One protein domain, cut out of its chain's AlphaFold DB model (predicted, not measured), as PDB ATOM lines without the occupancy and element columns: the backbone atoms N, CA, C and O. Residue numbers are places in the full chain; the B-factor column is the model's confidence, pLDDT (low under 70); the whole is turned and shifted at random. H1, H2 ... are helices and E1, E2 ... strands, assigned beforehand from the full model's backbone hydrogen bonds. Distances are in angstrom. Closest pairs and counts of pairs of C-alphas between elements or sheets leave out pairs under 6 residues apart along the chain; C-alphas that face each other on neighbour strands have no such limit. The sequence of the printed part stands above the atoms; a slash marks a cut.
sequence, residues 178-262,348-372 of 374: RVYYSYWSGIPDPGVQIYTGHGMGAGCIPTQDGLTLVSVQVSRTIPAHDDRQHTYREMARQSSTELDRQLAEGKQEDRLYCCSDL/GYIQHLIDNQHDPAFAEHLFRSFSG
ATOM      1  N   ARG A 178     -18.327 -34.742  27.653       94.44
ATOM      2  CA  ARG A 178     -18.319 -33.729  26.594       94.44
ATOM      3  C   ARG A 178     -17.724 -32.463  27.192       94.44
ATOM      4  O   ARG A 178     -18.084 -32.097  28.308       94.44
ATOM      5  N   VAL A 179     -16.862 -31.786  26.444       95.19
ATOM      6  CA  VAL A 179     -16.195 -30.570  26.922       95.19
ATOM      7  C   VAL A 179     -16.595 -29.382  26.075       95.19
ATOM      8  O   VAL A 179     -16.515 -29.426  24.847       95.19
ATOM      9  N   TYR A 180     -16.994 -28.315  26.751       96.06
ATOM     10  CA  TYR A 180     -17.285 -27.013  26.176       96.06
ATOM     11  C   TYR A 180     -16.263 -26.021  26.704       96.06
ATOM     12  O   TYR A 180     -15.899 -26.096  27.873       96.06
ATOM     13  N   TYR A 181     -15.778 -25.103  25.879       97.06
ATOM     14  CA  TYR A 181     -14.952 -24.011  26.388       97.06
ATOM     15  C   TYR A 181     -15.019 -22.785  25.492       97.06
ATOM     16  O   TYR A 181     -15.298 -22.879  24.294       97.06
ATOM     17  N   SER A 182     -14.727 -21.634  26.082       97.44
ATOM     18  CA  SER A 182     -14.479 -20.390  25.364       97.44
ATOM     19  C   SER A 182     -13.463 -19.543  26.129       97.44
ATOM     20  O   SER A 182     -12.986 -19.945  27.193       97.44
ATOM     21  N   TYR A 183     -13.123 -18.387  25.571       97.31
ATOM     22  CA  TYR A 183     -12.199 -17.427  26.155       97.31
ATOM     23  C   TYR A 183     -12.952 -16.188  26.598       97.31
ATOM     24  O   TYR A 183     -13.844 -15.711  25.896       97.31
ATOM     25  N   TRP A 184     -12.584 -15.691  27.767       97.81
ATOM     26  CA  TRP A 184     -13.352 -14.699  28.493       97.81
ATOM     27  C   TRP A 184     -12.468 -13.578  29.008       97.81
ATOM     28  O   TRP A 184     -11.411 -13.850  29.570       97.81
ATOM     29  N   SER A 185     -12.917 -12.339  28.855       97.12
ATOM     30  CA  SER A 185     -12.352 -11.174  29.535       97.12
ATOM     31  C   SER A 185     -13.206 -10.816  30.759       97.12
ATOM     32  O   SER A 185     -14.373 -11.206  30.859       97.12
ATOM     33  N   GLY A 186     -12.620 -10.096  31.719       94.50
ATOM     34  CA  GLY A 186     -13.320  -9.661  32.937       94.50
ATOM     35  C   GLY A 186     -13.520 -10.748  34.000       94.50
ATOM     36  O   GLY A 186     -14.171 -10.493  35.006       94.50
ATOM     37  N   ILE A 187     -12.947 -11.940  33.811       93.94
ATOM     38  CA  ILE A 187     -12.886 -12.972  34.854       93.94
ATOM     39  C   ILE A 187     -11.708 -12.642  35.781       93.94
ATOM     40  O   ILE A 187     -10.603 -12.433  35.271       93.94
ATOM     41  N   PRO A 188     -11.899 -12.580  37.113       88.62
ATOM     42  CA  PRO A 188     -10.791 -12.396  38.046       88.62
ATOM     43  C   PRO A 188      -9.706 -13.459  37.840       88.62
ATOM     44  O   PRO A 188     -10.026 -14.624  37.602       88.62
ATOM     45  N   ASP A 189      -8.435 -13.075  37.989       82.25
ATOM     46  CA  ASP A 189      -7.273 -13.964  37.857       82.25
ATOM     47  C   ASP A 189      -6.697 -14.355  39.237       82.25
ATOM     48  O   ASP A 189      -5.737 -13.742  39.713       82.25
ATOM     49  N   PRO A 190      -7.269 -15.352  39.942       81.19
ATOM     50  CA  PRO A 190      -6.678 -15.900  41.157       81.19
ATOM     51  C   PRO A 190      -5.727 -17.078  40.873       81.19
ATOM     52  O   PRO A 190      -5.397 -17.811  41.811       81.19
ATOM     53  N   GLY A 191      -5.314 -17.300  39.617       92.62
ATOM     54  CA  GLY A 191      -4.650 -18.520  39.152       92.62
ATOM     55  C   GLY A 191      -5.619 -19.584  38.617       92.62
ATOM     56  O   GLY A 191      -6.713 -19.278  38.141       92.62
ATOM     57  N   VAL A 192      -5.218 -20.858  38.676       96.38
ATOM     58  CA  VAL A 192      -6.027 -21.982  38.166       96.38
ATOM     59  C   VAL A 192      -7.164 -22.289  39.133       96.38
ATOM     60  O   VAL A 192      -6.925 -22.542  40.314       96.38
ATOM     61  N   GLN A 193      -8.398 -22.336  38.631       95.75
ATOM     62  CA  GLN A 193      -9.567 -22.743  39.411       95.75
ATOM     63  C   GLN A 193     -10.241 -23.942  38.760       95.75
ATOM     64  O   GLN A 193     -10.594 -23.883  37.585       95.75
ATOM     65  N   ILE A 194     -10.451 -25.008  39.525       95.19
ATOM     66  CA  ILE A 194     -11.171 -26.206  39.100       95.19
ATOM     67  C   ILE A 194     -12.365 -26.402  40.026       95.19
ATOM     68  O   ILE A 194     -12.234 -26.331  41.248       95.19
ATOM     69  N   TYR A 195     -13.522 -26.663  39.437       93.88
ATOM     70  CA  TYR A 195     -14.770 -26.963  40.119       93.88
ATOM     71  C   TYR A 195     -15.198 -28.368  39.719       93.88
ATOM     72  O   TYR A 195     -15.375 -28.649  38.536       93.88
ATOM     73  N   THR A 196     -15.371 -29.243  40.699       91.19
ATOM     74  CA  THR A 196     -15.890 -30.595  40.500       91.19
ATOM     75  C   THR A 196     -17.252 -30.679  41.172       91.19
ATOM     76  O   THR A 196     -17.358 -30.444  42.370       91.19
ATOM     77  N   GLY A 197     -18.292 -30.996  40.407       86.88
ATOM     78  CA  GLY A 197     -19.656 -31.210  40.888       86.88
ATOM     79  C   GLY A 197     -20.152 -32.617  40.560       86.88
ATOM     80  O   GLY A 197     -19.370 -33.486  40.185       86.88
ATOM     81  N   HIS A 198     -21.460 -32.850  40.687       88.00
ATOM     82  CA  HIS A 198     -22.082 -34.146  40.386       88.00
ATOM     83  C   HIS A 198     -22.462 -34.252  38.905       88.00
ATOM     84  O   HIS A 198     -23.454 -33.688  38.459       88.00
ATOM     85  N   GLY A 199     -21.675 -34.987  38.127       89.44
ATOM     86  CA  GLY A 199     -21.852 -35.178  36.688       89.44
ATOM     87  C   GLY A 199     -21.363 -34.008  35.832       89.44
ATOM     88  O   GLY A 199     -21.488 -34.060  34.608       89.44
ATOM     89  N   MET A 200     -20.784 -32.973  36.438       91.56
ATOM     90  CA  MET A 200     -20.233 -31.812  35.740       91.56
ATOM     91  C   MET A 200     -19.021 -31.242  36.469       91.56
ATOM     92  O   MET A 200     -18.854 -31.428  37.671       91.56
ATOM     93  N   GLY A 201     -18.190 -30.520  35.733       93.25
ATOM     94  CA  GLY A 201     -17.080 -29.756  36.269       93.25
ATOM     95  C   GLY A 201     -16.833 -28.514  35.429       93.25
ATOM     96  O   GLY A 201     -17.366 -28.378  34.325       93.25
ATOM     97  N   ALA A 202     -16.033 -27.603  35.963       95.62
ATOM     98  CA  ALA A 202     -15.575 -26.432  35.246       95.62
ATOM     99  C   ALA A 202     -14.120 -26.119  35.584       95.62
ATOM    100  O   ALA A 202     -13.616 -26.472  36.648       95.62
ATOM    101  N   GLY A 203     -13.442 -25.427  34.677       95.44
ATOM    102  CA  GLY A 203     -12.073 -24.975  34.876       95.44
ATOM    103  C   GLY A 203     -11.880 -23.571  34.332       95.44
ATOM    104  O   GLY A 203     -12.210 -23.336  33.169       95.44
ATOM    105  N   CYS A 204     -11.330 -22.675  35.148       96.75
ATOM    106  CA  CYS A 204     -10.914 -21.330  34.758       96.75
ATOM    107  C   CYS A 204      -9.388 -21.265  34.772       96.75
ATOM    108  O   CYS A 204      -8.760 -21.481  35.811       96.75
ATOM    109  N   ILE A 205      -8.802 -21.010  33.604       97.06
ATOM    110  CA  ILE A 205      -7.355 -21.018  33.396       97.06
ATOM    111  C   ILE A 205      -6.964 -19.713  32.686       97.06
ATOM    112  O   ILE A 205      -7.231 -19.580  31.486       97.06
ATOM    113  N   PRO A 206      -6.362 -18.747  33.400       97.00
ATOM    114  CA  PRO A 206      -5.848 -17.513  32.807       97.00
ATOM    115  C   PRO A 206      -4.816 -17.809  31.711       97.00
ATOM    116  O   PRO A 206      -4.016 -18.734  31.837       97.00
ATOM    117  N   THR A 207      -4.849 -17.054  30.616       95.94
ATOM    118  CA  THR A 207      -4.024 -17.236  29.407       95.94
ATOM    119  C   THR A 207      -3.586 -15.868  28.852       95.94
ATOM    120  O   THR A 207      -3.736 -14.851  29.526       95.94
ATOM    121  N   GLN A 208      -2.995 -15.823  27.653       92.06
ATOM    122  CA  GLN A 208      -2.563 -14.576  27.007       92.06
ATOM    123  C   GLN A 208      -3.683 -13.532  26.877       92.06
ATOM    124  O   GLN A 208      -4.873 -13.852  26.882       92.06
ATOM    125  N   ASP A 209      -3.264 -12.280  26.673       92.25
ATOM    126  CA  ASP A 209      -4.120 -11.155  26.279       92.25
ATOM    127  C   ASP A 209      -5.190 -10.780  27.321       92.25
ATOM    128  O   ASP A 209      -6.236 -10.227  26.987       92.25
ATOM    129  N   GLY A 210      -4.934 -11.085  28.600       92.88
ATOM    130  CA  GLY A 210      -5.877 -10.828  29.695       92.88
ATOM    131  C   GLY A 210      -7.135 -11.699  29.628       92.88
ATOM    132  O   GLY A 210      -8.167 -11.340  30.196       92.88
ATOM    133  N   LEU A 211      -7.067 -12.821  28.906       96.31
ATOM    134  CA  LEU A 211      -8.175 -13.753  28.756       96.31
ATOM    135  C   LEU A 211      -8.065 -14.906  29.750       96.31
ATOM    136  O   LEU A 211      -6.984 -15.321  30.153       96.31
ATOM    137  N   THR A 212      -9.207 -15.493  30.075       97.44
ATOM    138  CA  THR A 212      -9.320 -16.741  30.826       97.44
ATOM    139  C   THR A 212     -10.023 -17.774  29.961       97.44
ATOM    140  O   THR A 212     -11.106 -17.525  29.429       97.44
ATOM    141  N   LEU A 213      -9.416 -18.951  29.799       97.19
ATOM    142  CA  LEU A 213     -10.128 -20.105  29.268       97.19
ATOM    143  C   LEU A 213     -11.106 -20.588  30.335       97.19
ATOM    144  O   LEU A 213     -10.684 -20.975  31.422       97.19
ATOM    145  N   VAL A 214     -12.394 -20.615  30.000       97.44
ATOM    146  CA  VAL A 214     -13.430 -21.196  30.856       97.44
ATOM    147  C   VAL A 214     -13.967 -22.443  30.177       97.44
ATOM    148  O   VAL A 214     -14.676 -22.366  29.169       97.44
ATOM    149  N   SER A 215     -13.616 -23.595  30.739       96.88
ATOM    150  CA  SER A 215     -14.083 -24.911  30.315       96.88
ATOM    151  C   SER A 215     -15.190 -25.427  31.220       96.88
ATOM    152  O   SER A 215     -15.185 -25.158  32.415       96.88
ATOM    153  N   VAL A 216     -16.110 -26.189  30.641       96.06
ATOM    154  CA  VAL A 216     -17.154 -26.933  31.340       96.06
ATOM    155  C   VAL A 216     -17.152 -28.357  30.803       96.06
ATOM    156  O   VAL A 216     -17.334 -28.586  29.601       96.06
ATOM    157  N   GLN A 217     -16.911 -29.316  31.689       95.19
ATOM    158  CA  GLN A 217     -16.972 -30.743  31.413       95.19
ATOM    159  C   GLN A 217     -18.328 -31.272  31.870       95.19
ATOM    160  O   GLN A 217     -18.779 -30.991  32.975       95.19
ATOM    161  N   VAL A 218     -18.984 -32.055  31.021       94.62
ATOM    162  CA  VAL A 218     -20.300 -32.631  31.307       94.62
ATOM    163  C   VAL A 218     -20.220 -34.130  31.094       94.62
ATOM    164  O   VAL A 218     -19.850 -34.576  30.004       94.62
ATOM    165  N   SER A 219     -20.596 -34.909  32.105       92.94
ATOM    166  CA  SER A 219     -20.697 -36.362  32.008       92.94
ATOM    167  C   SER A 219     -21.604 -36.750  30.848       92.94
ATOM    168  O   SER A 219     -22.671 -36.166  30.635       92.94
ATOM    169  N   ARG A 220     -21.213 -37.782  30.099       90.75
ATOM    170  CA  ARG A 220     -22.033 -38.304  29.002       90.75
ATOM    171  C   ARG A 220     -23.361 -38.902  29.453       90.75
ATOM    172  O   ARG A 220     -24.237 -39.034  28.603       90.75
ATOM    173  N   THR A 221     -23.510 -39.238  30.736       88.44
ATOM    174  CA  THR A 221     -24.777 -39.723  31.307       88.44
ATOM    175  C   THR A 221     -25.856 -38.643  31.322       88.44
ATOM    176  O   THR A 221     -27.037 -38.963  31.241       88.44
ATOM    177  N   ILE A 222     -25.462 -37.368  31.362       87.94
ATOM    178  CA  ILE A 222     -26.379 -36.242  31.190       87.94
ATOM    179  C   ILE A 222     -26.720 -36.143  29.693       87.94
ATOM    180  O   ILE A 222     -25.804 -36.195  28.863       87.94
ATOM    181  N   PRO A 223     -27.995 -36.028  29.288       85.75
ATOM    182  CA  PRO A 223     -28.355 -35.841  27.886       85.75
ATOM    183  C   PRO A 223     -27.742 -34.565  27.299       85.75
ATOM    184  O   PRO A 223     -27.589 -33.555  27.982       85.75
ATOM    185  N   ALA A 224     -27.368 -34.609  26.021       79.81
ATOM    186  CA  ALA A 224     -26.981 -33.394  25.315       79.81
ATOM    187  C   ALA A 224     -28.237 -32.581  24.974       79.81
ATOM    188  O   ALA A 224     -29.249 -33.157  24.583       79.81
ATOM    189  N   HIS A 225     -28.148 -31.260  25.094       83.19
ATOM    190  CA  HIS A 225     -29.157 -30.336  24.591       83.19
ATOM    191  C   HIS A 225     -28.715 -29.799  23.221       83.19
ATOM    192  O   HIS A 225     -27.513 -29.648  22.975       83.19
ATOM    193  N   ASP A 226     -29.668 -29.494  22.339       85.19
ATOM    194  CA  ASP A 226     -29.365 -28.985  20.992       85.19
ATOM    195  C   ASP A 226     -28.675 -27.615  21.047       85.19
ATOM    196  O   ASP A 226     -27.723 -27.343  20.309       85.19
ATOM    197  N   ASP A 227     -29.095 -26.777  21.998       91.62
ATOM    198  CA  ASP A 227     -28.408 -25.531  22.323       91.62
ATOM    199  C   ASP A 227     -27.202 -25.784  23.249       91.62
ATOM    200  O   ASP A 227     -27.312 -25.983  24.467       91.62
ATOM    201  N   ARG A 228     -26.018 -25.750  22.632       92.12
ATOM    202  CA  ARG A 228     -24.721 -25.894  23.304       92.12
ATOM    203  C   ARG A 228     -24.397 -24.716  24.217       92.12
ATOM    204  O   ARG A 228     -23.748 -24.929  25.236       92.12
ATOM    205  N   GLN A 229     -24.815 -23.504  23.854       93.88
ATOM    206  CA  GLN A 229     -24.569 -22.308  24.657       93.88
ATOM    207  C   GLN A 229     -25.398 -22.365  25.937       93.88
ATOM    208  O   GLN A 229     -24.863 -22.121  27.018       93.88
ATOM    209  N   HIS A 230     -26.664 -22.774  25.825       91.81
ATOM    210  CA  HIS A 230     -27.510 -23.038  26.984       91.81
ATOM    211  C   HIS A 230     -26.898 -24.111  27.895       91.81
ATOM    212  O   HIS A 230     -26.717 -23.865  29.085       91.81
ATOM    213  N   THR A 231     -26.479 -25.255  27.332       91.88
ATOM    214  CA  THR A 231     -25.812 -26.325  28.104       91.88
ATOM    215  C   THR A 231     -24.586 -25.798  28.844       91.88
ATOM    216  O   THR A 231     -24.416 -26.061  30.028       91.88
ATOM    217  N   TYR A 232     -23.722 -25.056  28.150       94.62
ATOM    218  CA  TYR A 232     -22.499 -24.505  28.723       94.62
ATOM    219  C   TYR A 232     -22.782 -23.588  29.919       94.62
ATOM    220  O   TYR A 232     -22.152 -23.745  30.962       94.62
ATOM    221  N   ARG A 233     -23.754 -22.675  29.791       94.19
ATOM    222  CA  ARG A 233     -24.136 -21.747  30.866       94.19
ATOM    223  C   ARG A 233     -24.788 -22.453  32.045       94.19
ATOM    224  O   ARG A 233     -24.382 -22.217  33.176       94.19
ATOM    225  N   GLU A 234     -25.741 -23.344  31.789       93.19
ATOM    226  CA  GLU A 234     -26.447 -24.041  32.865       93.19
ATOM    227  C   GLU A 234     -25.509 -24.968  33.646       93.19
ATOM    228  O   GLU A 234     -25.535 -24.986  34.873       93.19
ATOM    229  N   MET A 235     -24.617 -25.684  32.958       93.69
ATOM    230  CA  MET A 235     -23.633 -26.545  33.619       93.69
ATOM    231  C   MET A 235     -22.565 -25.732  34.369       93.69
ATOM    232  O   MET A 235     -22.145 -26.143  35.448       93.69
ATOM    233  N   ALA A 236     -22.163 -24.555  33.867       93.19
ATOM    234  CA  ALA A 236     -21.301 -23.642  34.624       93.19
ATOM    235  C   ALA A 236     -21.989 -23.173  35.917       93.19
ATOM    236  O   ALA A 236     -21.397 -23.270  36.993       93.19
ATOM    237  N   ARG A 237     -23.260 -22.763  35.827       92.50
ATOM    238  CA  ARG A 237     -24.072 -22.335  36.973       92.50
ATOM    239  C   ARG A 237     -24.220 -23.421  38.031       92.50
ATOM    240  O   ARG A 237     -24.048 -23.158  39.219       92.50
ATOM    241  N   GLN A 238     -24.505 -24.647  37.604       90.81
ATOM    242  CA  GLN A 238     -24.624 -25.796  38.501       90.81
ATOM    243  C   GLN A 238     -23.276 -26.219  39.107       90.81
ATOM    244  O   GLN A 238     -23.252 -26.765  40.208       90.81
ATOM    245  N   SER A 239     -22.155 -25.949  38.427       89.25
ATOM    246  CA  SER A 239     -20.819 -26.238  38.963       89.25
ATOM    247  C   SER A 239     -20.392 -25.268  40.070       89.25
ATOM    248  O   SER A 239     -19.727 -25.682  41.020       89.25
ATOM    249  N   SER A 240     -20.758 -23.982  39.967       89.94
ATOM    250  CA  SER A 240     -20.435 -22.964  40.968       89.94
ATOM    251  C   SER A 240     -21.243 -21.681  40.772       89.94
ATOM    252  O   SER A 240     -21.245 -21.094  39.690       89.94
ATOM    253  N   THR A 241     -21.840 -21.179  41.856       90.19
ATOM    254  CA  THR A 241     -22.495 -19.860  41.887       90.19
ATOM    255  C   THR A 241     -21.513 -18.711  41.667       90.19
ATOM    256  O   THR A 241     -21.868 -17.702  41.067       90.19
ATOM    257  N   GLU A 242     -20.265 -18.865  42.115       89.19
ATOM    258  CA  GLU A 242     -19.218 -17.869  41.884       89.19
ATOM    259  C   GLU A 242     -18.821 -17.822  40.408       89.19
ATOM    260  O   GLU A 242     -18.689 -16.737  39.845       89.19
ATOM    261  N   LEU A 243     -18.698 -18.983  39.755       91.88
ATOM    262  CA  LEU A 243     -18.458 -19.028  38.314       91.88
ATOM    263  C   LEU A 243     -19.627 -18.410  37.536       91.88
ATOM    264  O   LEU A 243     -19.394 -17.642  36.612       91.88
ATOM    265  N   ASP A 244     -20.874 -18.701  37.918       94.06
ATOM    266  CA  ASP A 244     -22.060 -18.106  37.286       94.06
ATOM    267  C   ASP A 244     -22.007 -16.574  37.304       94.06
ATOM    268  O   ASP A 244     -22.117 -15.924  36.262       94.06
ATOM    269  N   ARG A 245     -21.733 -16.002  38.483       93.69
ATOM    270  CA  ARG A 245     -21.582 -14.557  38.677       93.69
ATOM    271  C   ARG A 245     -20.465 -13.986  37.801       93.69
ATOM    272  O   ARG A 245     -20.682 -13.005  37.094       93.69
ATOM    273  N   GLN A 246     -19.296 -14.629  37.787       93.56
ATOM    274  CA  GLN A 246     -18.167 -14.205  36.954       93.56
ATOM    275  C   GLN A 246     -18.508 -14.235  35.458       93.56
ATOM    276  O   GLN A 246     -18.140 -13.321  34.728       93.56
ATOM    277  N   LEU A 247     -19.245 -15.244  34.982       95.19
ATOM    278  CA  LEU A 247     -19.664 -15.327  33.578       95.19
ATOM    279  C   LEU A 247     -20.821 -14.379  33.226       95.19
ATOM    280  O   LEU A 247     -21.058 -14.135  32.038       95.19
ATOM    281  N   ALA A 248     -21.575 -13.891  34.211       95.12
ATOM    282  CA  ALA A 248     -22.593 -12.861  34.019       95.12
ATOM    283  C   ALA A 248     -21.972 -11.459  33.884       95.12
ATOM    284  O   ALA A 248     -22.460 -10.651  33.097       95.12
ATOM    285  N   GLU A 249     -20.895 -11.189  34.626       94.62
ATOM    286  CA  GLU A 249     -20.161  -9.914  34.604       94.62
ATOM    287  C   GLU A 249     -19.091  -9.854  33.500       94.62
ATOM    288  O   GLU A 249     -18.809  -8.787  32.956       94.62
ATOM    289  N   GLY A 250     -18.489 -10.998  33.166       96.25
ATOM    290  CA  GLY A 250     -17.464 -11.121  32.138       96.25
ATOM    291  C   GLY A 250     -18.018 -11.083  30.714       96.25
ATOM    292  O   GLY A 250     -19.218 -11.216  30.462       96.25
ATOM    293  N   LYS A 251     -17.112 -10.965  29.743       97.50
ATOM    294  CA  LYS A 251     -17.445 -10.976  28.316       97.50
ATOM    295  C   LYS A 251     -16.810 -12.176  27.630       97.50
ATOM    296  O   LYS A 251     -15.604 -12.391  27.709       97.50
ATOM    297  N   GLN A 252     -17.632 -12.951  26.928       97.75
ATOM    298  CA  GLN A 252     -17.159 -14.048  26.092       97.75
ATOM    299  C   GLN A 252     -16.544 -13.463  24.812       97.75
ATOM    300  O   GLN A 252     -17.251 -12.873  23.998       97.75
ATOM    301  N   GLU A 253     -15.230 -13.602  24.648       97.62
ATOM    302  CA  GLU A 253     -14.454 -12.968  23.569       97.62
ATOM    303  C   GLU A 253     -14.290 -13.856  22.330       97.62
ATOM    304  O   GLU A 253     -13.872 -13.389  21.273       97.62
ATOM    305  N   ASP A 254     -14.623 -15.143  22.436       96.06
ATOM    306  CA  ASP A 254     -14.539 -16.092  21.327       96.06
ATOM    307  C   ASP A 254     -15.827 -16.924  21.223       96.06
ATOM    308  O   ASP A 254     -16.691 -16.947  22.105       96.06
ATOM    309  N   ARG A 255     -15.975 -17.660  20.127       95.69
ATOM    310  CA  ARG A 255     -17.056 -18.633  19.974       95.69
ATOM    311  C   ARG A 255     -16.958 -19.736  21.030       95.69
ATOM    312  O   ARG A 255     -15.897 -20.002  21.599       95.69
ATOM    313  N   LEU A 256     -18.068 -20.432  21.253       96.44
ATOM    314  CA  LEU A 256     -18.062 -21.646  22.058       96.44
ATOM    315  C   LEU A 256     -17.498 -22.814  21.241       96.44
ATOM    316  O   LEU A 256     -17.996 -23.154  20.161       96.44
ATOM    317  N   TYR A 257     -16.472 -23.461  21.775       95.75
ATOM    318  CA  TYR A 257     -15.937 -24.711  21.255       95.75
ATOM    319  C   TYR A 257     -16.591 -25.883  21.982       95.75
ATOM    320  O   TYR A 257     -16.847 -25.822  23.180       95.75
ATOM    321  N   CYS A 258     -16.847 -26.969  21.256       93.38
ATOM    322  CA  CYS A 258     -17.402 -28.198  21.808       93.38
ATOM    323  C   CYS A 258     -16.597 -29.388  21.287       93.38
ATOM    324  O   CYS A 258     -16.383 -29.523  20.079       93.38
ATOM    325  N   CYS A 259     -16.162 -30.255  22.195       90.12
ATOM    326  CA  CYS A 259     -15.529 -31.522  21.883       90.12
ATOM    327  C   CYS A 259     -16.325 -32.651  22.540       90.12
ATOM    328  O   CYS A 259     -16.221 -32.890  23.742       90.12
ATOM    329  N   SER A 260     -17.138 -33.336  21.737       84.88
ATOM    330  CA  SER A 260     -17.986 -34.447  22.181       84.88
ATOM    331  C   SER A 260     -17.408 -35.826  21.857       84.88
ATOM    332  O   SER A 260     -17.870 -36.822  22.410       84.88
ATOM    333  N   ASP A 261     -16.407 -35.912  20.980       86.50
ATOM    334  CA  ASP A 261     -15.703 -37.154  20.659       86.50
ATOM    335  C   ASP A 261     -14.323 -37.164  21.328       86.50
ATOM    336  O   ASP A 261     -13.339 -36.646  20.793       86.50
ATOM    337  N   LEU A 262     -14.296 -37.697  22.550       91.31
ATOM    338  CA  LEU A 262     -13.131 -37.773  23.432       91.31
ATOM    339  C   LEU A 262     -12.858 -39.247  23.772       91.31
ATOM    340  O   LEU A 262     -13.379 -39.744  24.770       91.31
ATOM    341  N   GLY A 348     -17.712 -40.786  46.165       79.50
ATOM    342  CA  GLY A 348     -16.840 -41.810  46.750       79.50
ATOM    343  C   GLY A 348     -15.767 -41.277  47.708       79.50
ATOM    344  O   GLY A 348     -15.177 -42.066  48.437       79.50
ATOM    345  N   TYR A 349     -15.494 -39.969  47.708       83.25
ATOM    346  CA  TYR A 349     -14.413 -39.357  48.493       83.25
ATOM    347  C   TYR A 349     -14.764 -37.969  49.059       83.25
ATOM    348  O   TYR A 349     -13.916 -37.316  49.663       83.25
ATOM    349  N   ILE A 350     -16.014 -37.515  48.917       89.62
ATOM    350  CA  ILE A 350     -16.433 -36.165  49.311       89.62
ATOM    351  C   ILE A 350     -16.329 -35.920  50.816       89.62
ATOM    352  O   ILE A 350     -15.828 -34.878  51.225       89.62
ATOM    353  N   GLN A 351     -16.722 -36.896  51.643       90.06
ATOM    354  CA  GLN A 351     -16.622 -36.758  53.097       90.06
ATOM    355  C   GLN A 351     -15.158 -36.630  53.528       90.06
ATOM    356  O   GLN A 351     -14.826 -35.763  54.325       90.06
ATOM    357  N   HIS A 352     -14.267 -37.411  52.911       92.25
ATOM    358  CA  HIS A 352     -12.834 -37.325  53.165       92.25
ATOM    359  C   HIS A 352     -12.261 -35.944  52.796       92.25
ATOM    360  O   HIS A 352     -11.438 -35.414  53.536       92.25
ATOM    361  N   LEU A 353     -12.727 -35.327  51.702       93.06
ATOM    362  CA  LEU A 353     -12.355 -33.952  51.346       93.06
ATOM    363  C   LEU A 353     -12.849 -32.932  52.383       93.06
ATOM    364  O   LEU A 353     -12.105 -32.025  52.742       93.06
ATOM    365  N   ILE A 354     -14.088 -33.070  52.861       93.38
ATOM    366  CA  ILE A 354     -14.682 -32.162  53.856       93.38
ATOM    367  C   ILE A 354     -13.939 -32.259  55.191       93.38
ATOM    368  O   ILE A 354     -13.596 -31.225  55.768       93.38
ATOM    369  N   ASP A 355     -13.656 -33.478  55.652       94.62
ATOM    370  CA  ASP A 355     -12.979 -33.737  56.926       94.62
ATOM    371  C   ASP A 355     -11.548 -33.170  56.942       94.62
ATOM    372  O   ASP A 355     -11.070 -32.724  57.982       94.62
ATOM    373  N   ASN A 356     -10.882 -33.133  55.781       94.75
ATOM    374  CA  ASN A 356      -9.497 -32.669  55.639       94.75
ATOM    375  C   ASN A 356      -9.373 -31.265  55.019       94.75
ATOM    376  O   ASN A 356      -8.270 -30.834  54.690       94.75
ATOM    377  N   GLN A 357     -10.467 -30.509  54.868       92.75
ATOM    378  CA  GLN A 357     -10.446 -29.205  54.178       92.75
ATOM    379  C   GLN A 357      -9.549 -28.144  54.846       92.75
ATOM    380  O   GLN A 357      -9.177 -27.149  54.224       92.75
ATOM    381  N   HIS A 358      -9.220 -28.348  56.122       92.31
ATOM    382  CA  HIS A 358      -8.352 -27.479  56.912       92.31
ATOM    383  C   HIS A 358      -6.974 -28.093  57.194       92.31
ATOM    384  O   HIS A 358      -6.182 -27.462  57.890       92.31
ATOM    385  N   ASP A 359      -6.677 -29.287  56.667       94.81
ATOM    386  CA  ASP A 359      -5.363 -29.923  56.779       94.81
ATOM    387  C   ASP A 359      -4.437 -29.435  55.642       94.81
ATOM    388  O   ASP A 359      -4.673 -29.747  54.467       94.81
ATOM    389  N   PRO A 360      -3.362 -28.682  55.955       93.56
ATOM    390  CA  PRO A 360      -2.423 -28.200  54.947       93.56
ATOM    391  C   PRO A 360      -1.675 -29.320  54.215       93.56
ATOM    392  O   PRO A 360      -1.402 -29.173  53.024       93.56
ATOM    393  N   ALA A 361      -1.356 -30.429  54.891       94.50
ATOM    394  CA  ALA A 361      -0.631 -31.544  54.283       94.50
ATOM    395  C   ALA A 361      -1.518 -32.282  53.274       94.50
ATOM    396  O   ALA A 361      -1.075 -32.639  52.179       94.50
ATOM    397  N   PHE A 362      -2.801 -32.440  53.605       95.25
ATOM    398  CA  PHE A 362      -3.788 -32.978  52.677       95.25
ATOM    399  C   PHE A 362      -3.976 -32.070  51.453       95.25
ATOM    400  O   PHE A 362      -3.977 -32.551  50.317       95.25
ATOM    401  N   ALA A 363      -4.083 -30.753  51.664       94.56
ATOM    402  CA  ALA A 363      -4.184 -29.781  50.577       94.56
ATOM    403  C   ALA A 363      -2.962 -29.834  49.642       94.56
ATOM    404  O   ALA A 363      -3.118 -29.829  48.418       94.56
ATOM    405  N   GLU A 364      -1.754 -29.927  50.206       94.25
ATOM    406  CA  GLU A 364      -0.517 -30.078  49.440       94.25
ATOM    407  C   GLU A 364      -0.533 -31.357  48.597       94.25
ATOM    408  O   GLU A 364      -0.304 -31.287  47.388       94.25
ATOM    409  N   HIS A 365      -0.870 -32.506  49.188       94.44
ATOM    410  CA  HIS A 365      -0.960 -33.769  48.454       94.44
ATOM    411  C   HIS A 365      -1.982 -33.701  47.307       94.44
ATOM    412  O   HIS A 365      -1.697 -34.118  46.181       94.44
ATOM    413  N   LEU A 366      -3.151 -33.100  47.547       93.44
ATOM    414  CA  LEU A 366      -4.177 -32.923  46.522       93.44
ATOM    415  C   LEU A 366      -3.674 -32.059  45.353       93.44
ATOM    416  O   LEU A 366      -3.894 -32.393  44.184       93.44
ATOM    417  N   PHE A 367      -2.963 -30.968  45.646       95.50
ATOM    418  CA  PHE A 367      -2.370 -30.115  44.616       95.50
ATOM    419  C   PHE A 367      -1.260 -30.826  43.839       95.50
ATOM    420  O   PHE A 367      -1.203 -30.702  42.614       95.50
ATOM    421  N   ARG A 368      -0.408 -31.607  44.512       94.69
ATOM    422  CA  ARG A 368       0.639 -32.415  43.869       94.69
ATOM    423  C   ARG A 368       0.052 -33.471  42.934       94.69
ATOM    424  O   ARG A 368       0.497 -33.572  41.789       94.69
ATOM    425  N   SER A 369      -1.005 -34.160  43.363       92.12
ATOM    426  CA  SER A 369      -1.729 -35.131  42.535       92.12
ATOM    427  C   SER A 369      -2.365 -34.484  41.296       92.12
ATOM    428  O   SER A 369      -2.220 -34.994  40.175       92.12
ATOM    429  N   PHE A 370      -3.006 -33.314  41.453       91.88
ATOM    430  CA  PHE A 370      -3.548 -32.539  40.329       91.88
ATOM    431  C   PHE A 370      -2.452 -32.154  39.326       91.88
ATOM    432  O   PHE A 370      -2.634 -32.337  38.120       91.88
ATOM    433  N   SER A 371      -1.305 -31.692  39.830       92.56
ATOM    434  CA  SER A 371      -0.134 -31.301  39.039       92.56
ATOM    435  C   SER A 371       0.663 -32.469  38.442       92.56
ATOM    436  O   SER A 371       1.600 -32.239  37.674       92.56
ATOM    437  N   GLY A 372       0.298 -33.717  38.762       88.50
ATOM    438  CA  GLY A 372       0.990 -34.918  38.293       88.50
ATOM    439  C   GLY A 372       2.410 -35.057  38.836       88.50
ATOM    440  O   GLY A 372       3.297 -35.468  38.093       88.50
TER     441      GLY A 372
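This is residues 178 to 262 and 348 to 372 of the 374 residues of the protein "Putative hydroxylase" of Streptomyces sp. L-9-10 (UniProt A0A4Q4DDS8). A twisted five-strand sheet has the helices H1 and H2 over one face and no named helix over the other, while a separate pair of short helices, H3 and H4, lies beyond its E2 edge. The printed part has 110 residues with four named helices and five named strands, in the order E1 E2 E3 E4 H1 H2 E5 H3 H4. The sheet runs E2 E3 E4 E1 E5, all antiparallel, and the class is mixed, helices and strands. The whole is compact, with a radius of gyration of the C-alphas of 14.9 A, and spans 40 by 35 by 25 A.

E1, residues 178 to 185, begins at C-alpha 178 (-18.319, -33.729, 26.594) and is 23.5 A long. E4, residues 212 to 219, is 22.7 A long, and E3, residues 200 to 206, 20.5 A. The edge strands are E2, residues 192 to 196, and E5, residues 257 to 259. H1, residues 228 to 239, is 16.1 A long and begins at C-alpha 228 (-24.721, -25.894, 23.304); H2 is residues 241 to 249. H3 is residues 350 to 355, and H4, residues 360 to 370, is 15.3 A long and ends at C-alpha 370 (-3.548, -32.539, 40.329).

E2, E3 and E4 form a meander, each strand the antiparallel neighbour of the one before; with E1, the neighbour of E4, they make a Greek key. Within hydrogen-bond range are N 195 and O 202 (E2 and E3), 2.8 A, N 203 and O 215 (E3 and E4), 2.9 A, N 180 and O 216 (E1 and E4), 2.9 A, and N 257 and O 181 (E5 and E1), 2.8 A. E4, H1, H2 and E5 form a split strand-helix-strand unit, two strands running the same way with E1 between them, and its crossover is right-handed. H1 and H2 are on the same face, making two layers. H1 runs across the strands, at 86 degrees to E3 on the local plane, at a height over the sheet of 8.4 A. H2 runs slantwise to them, at 50 degrees to E3 on the local plane, at 9.8 A. The helical hairpin H1 and H2 touch through residues 233 to 237 of H1 alone, opposite ways at a steep tilt of 44 degrees; their closest C-alphas, of Arg 237 and Asp 244, are 4.7 A apart. H3 and H4 are apart from each other and not on the sheet. In H1, H2, H3 and H4 every O i to N i+4 pair is within hydrogen-bond range.

The two C-alphas farthest apart, of Asp 226 and Ala 361, are 44.1 A apart. Residues 263 to 347 are not printed, and C-alphas 262 and 348 are 24.0 A apart across the cut. Of the links printed whole, none is long. Residues 354 to 361 stand free. The mean pLDDT of the printed part is 92.7, and no printed residue is under 70.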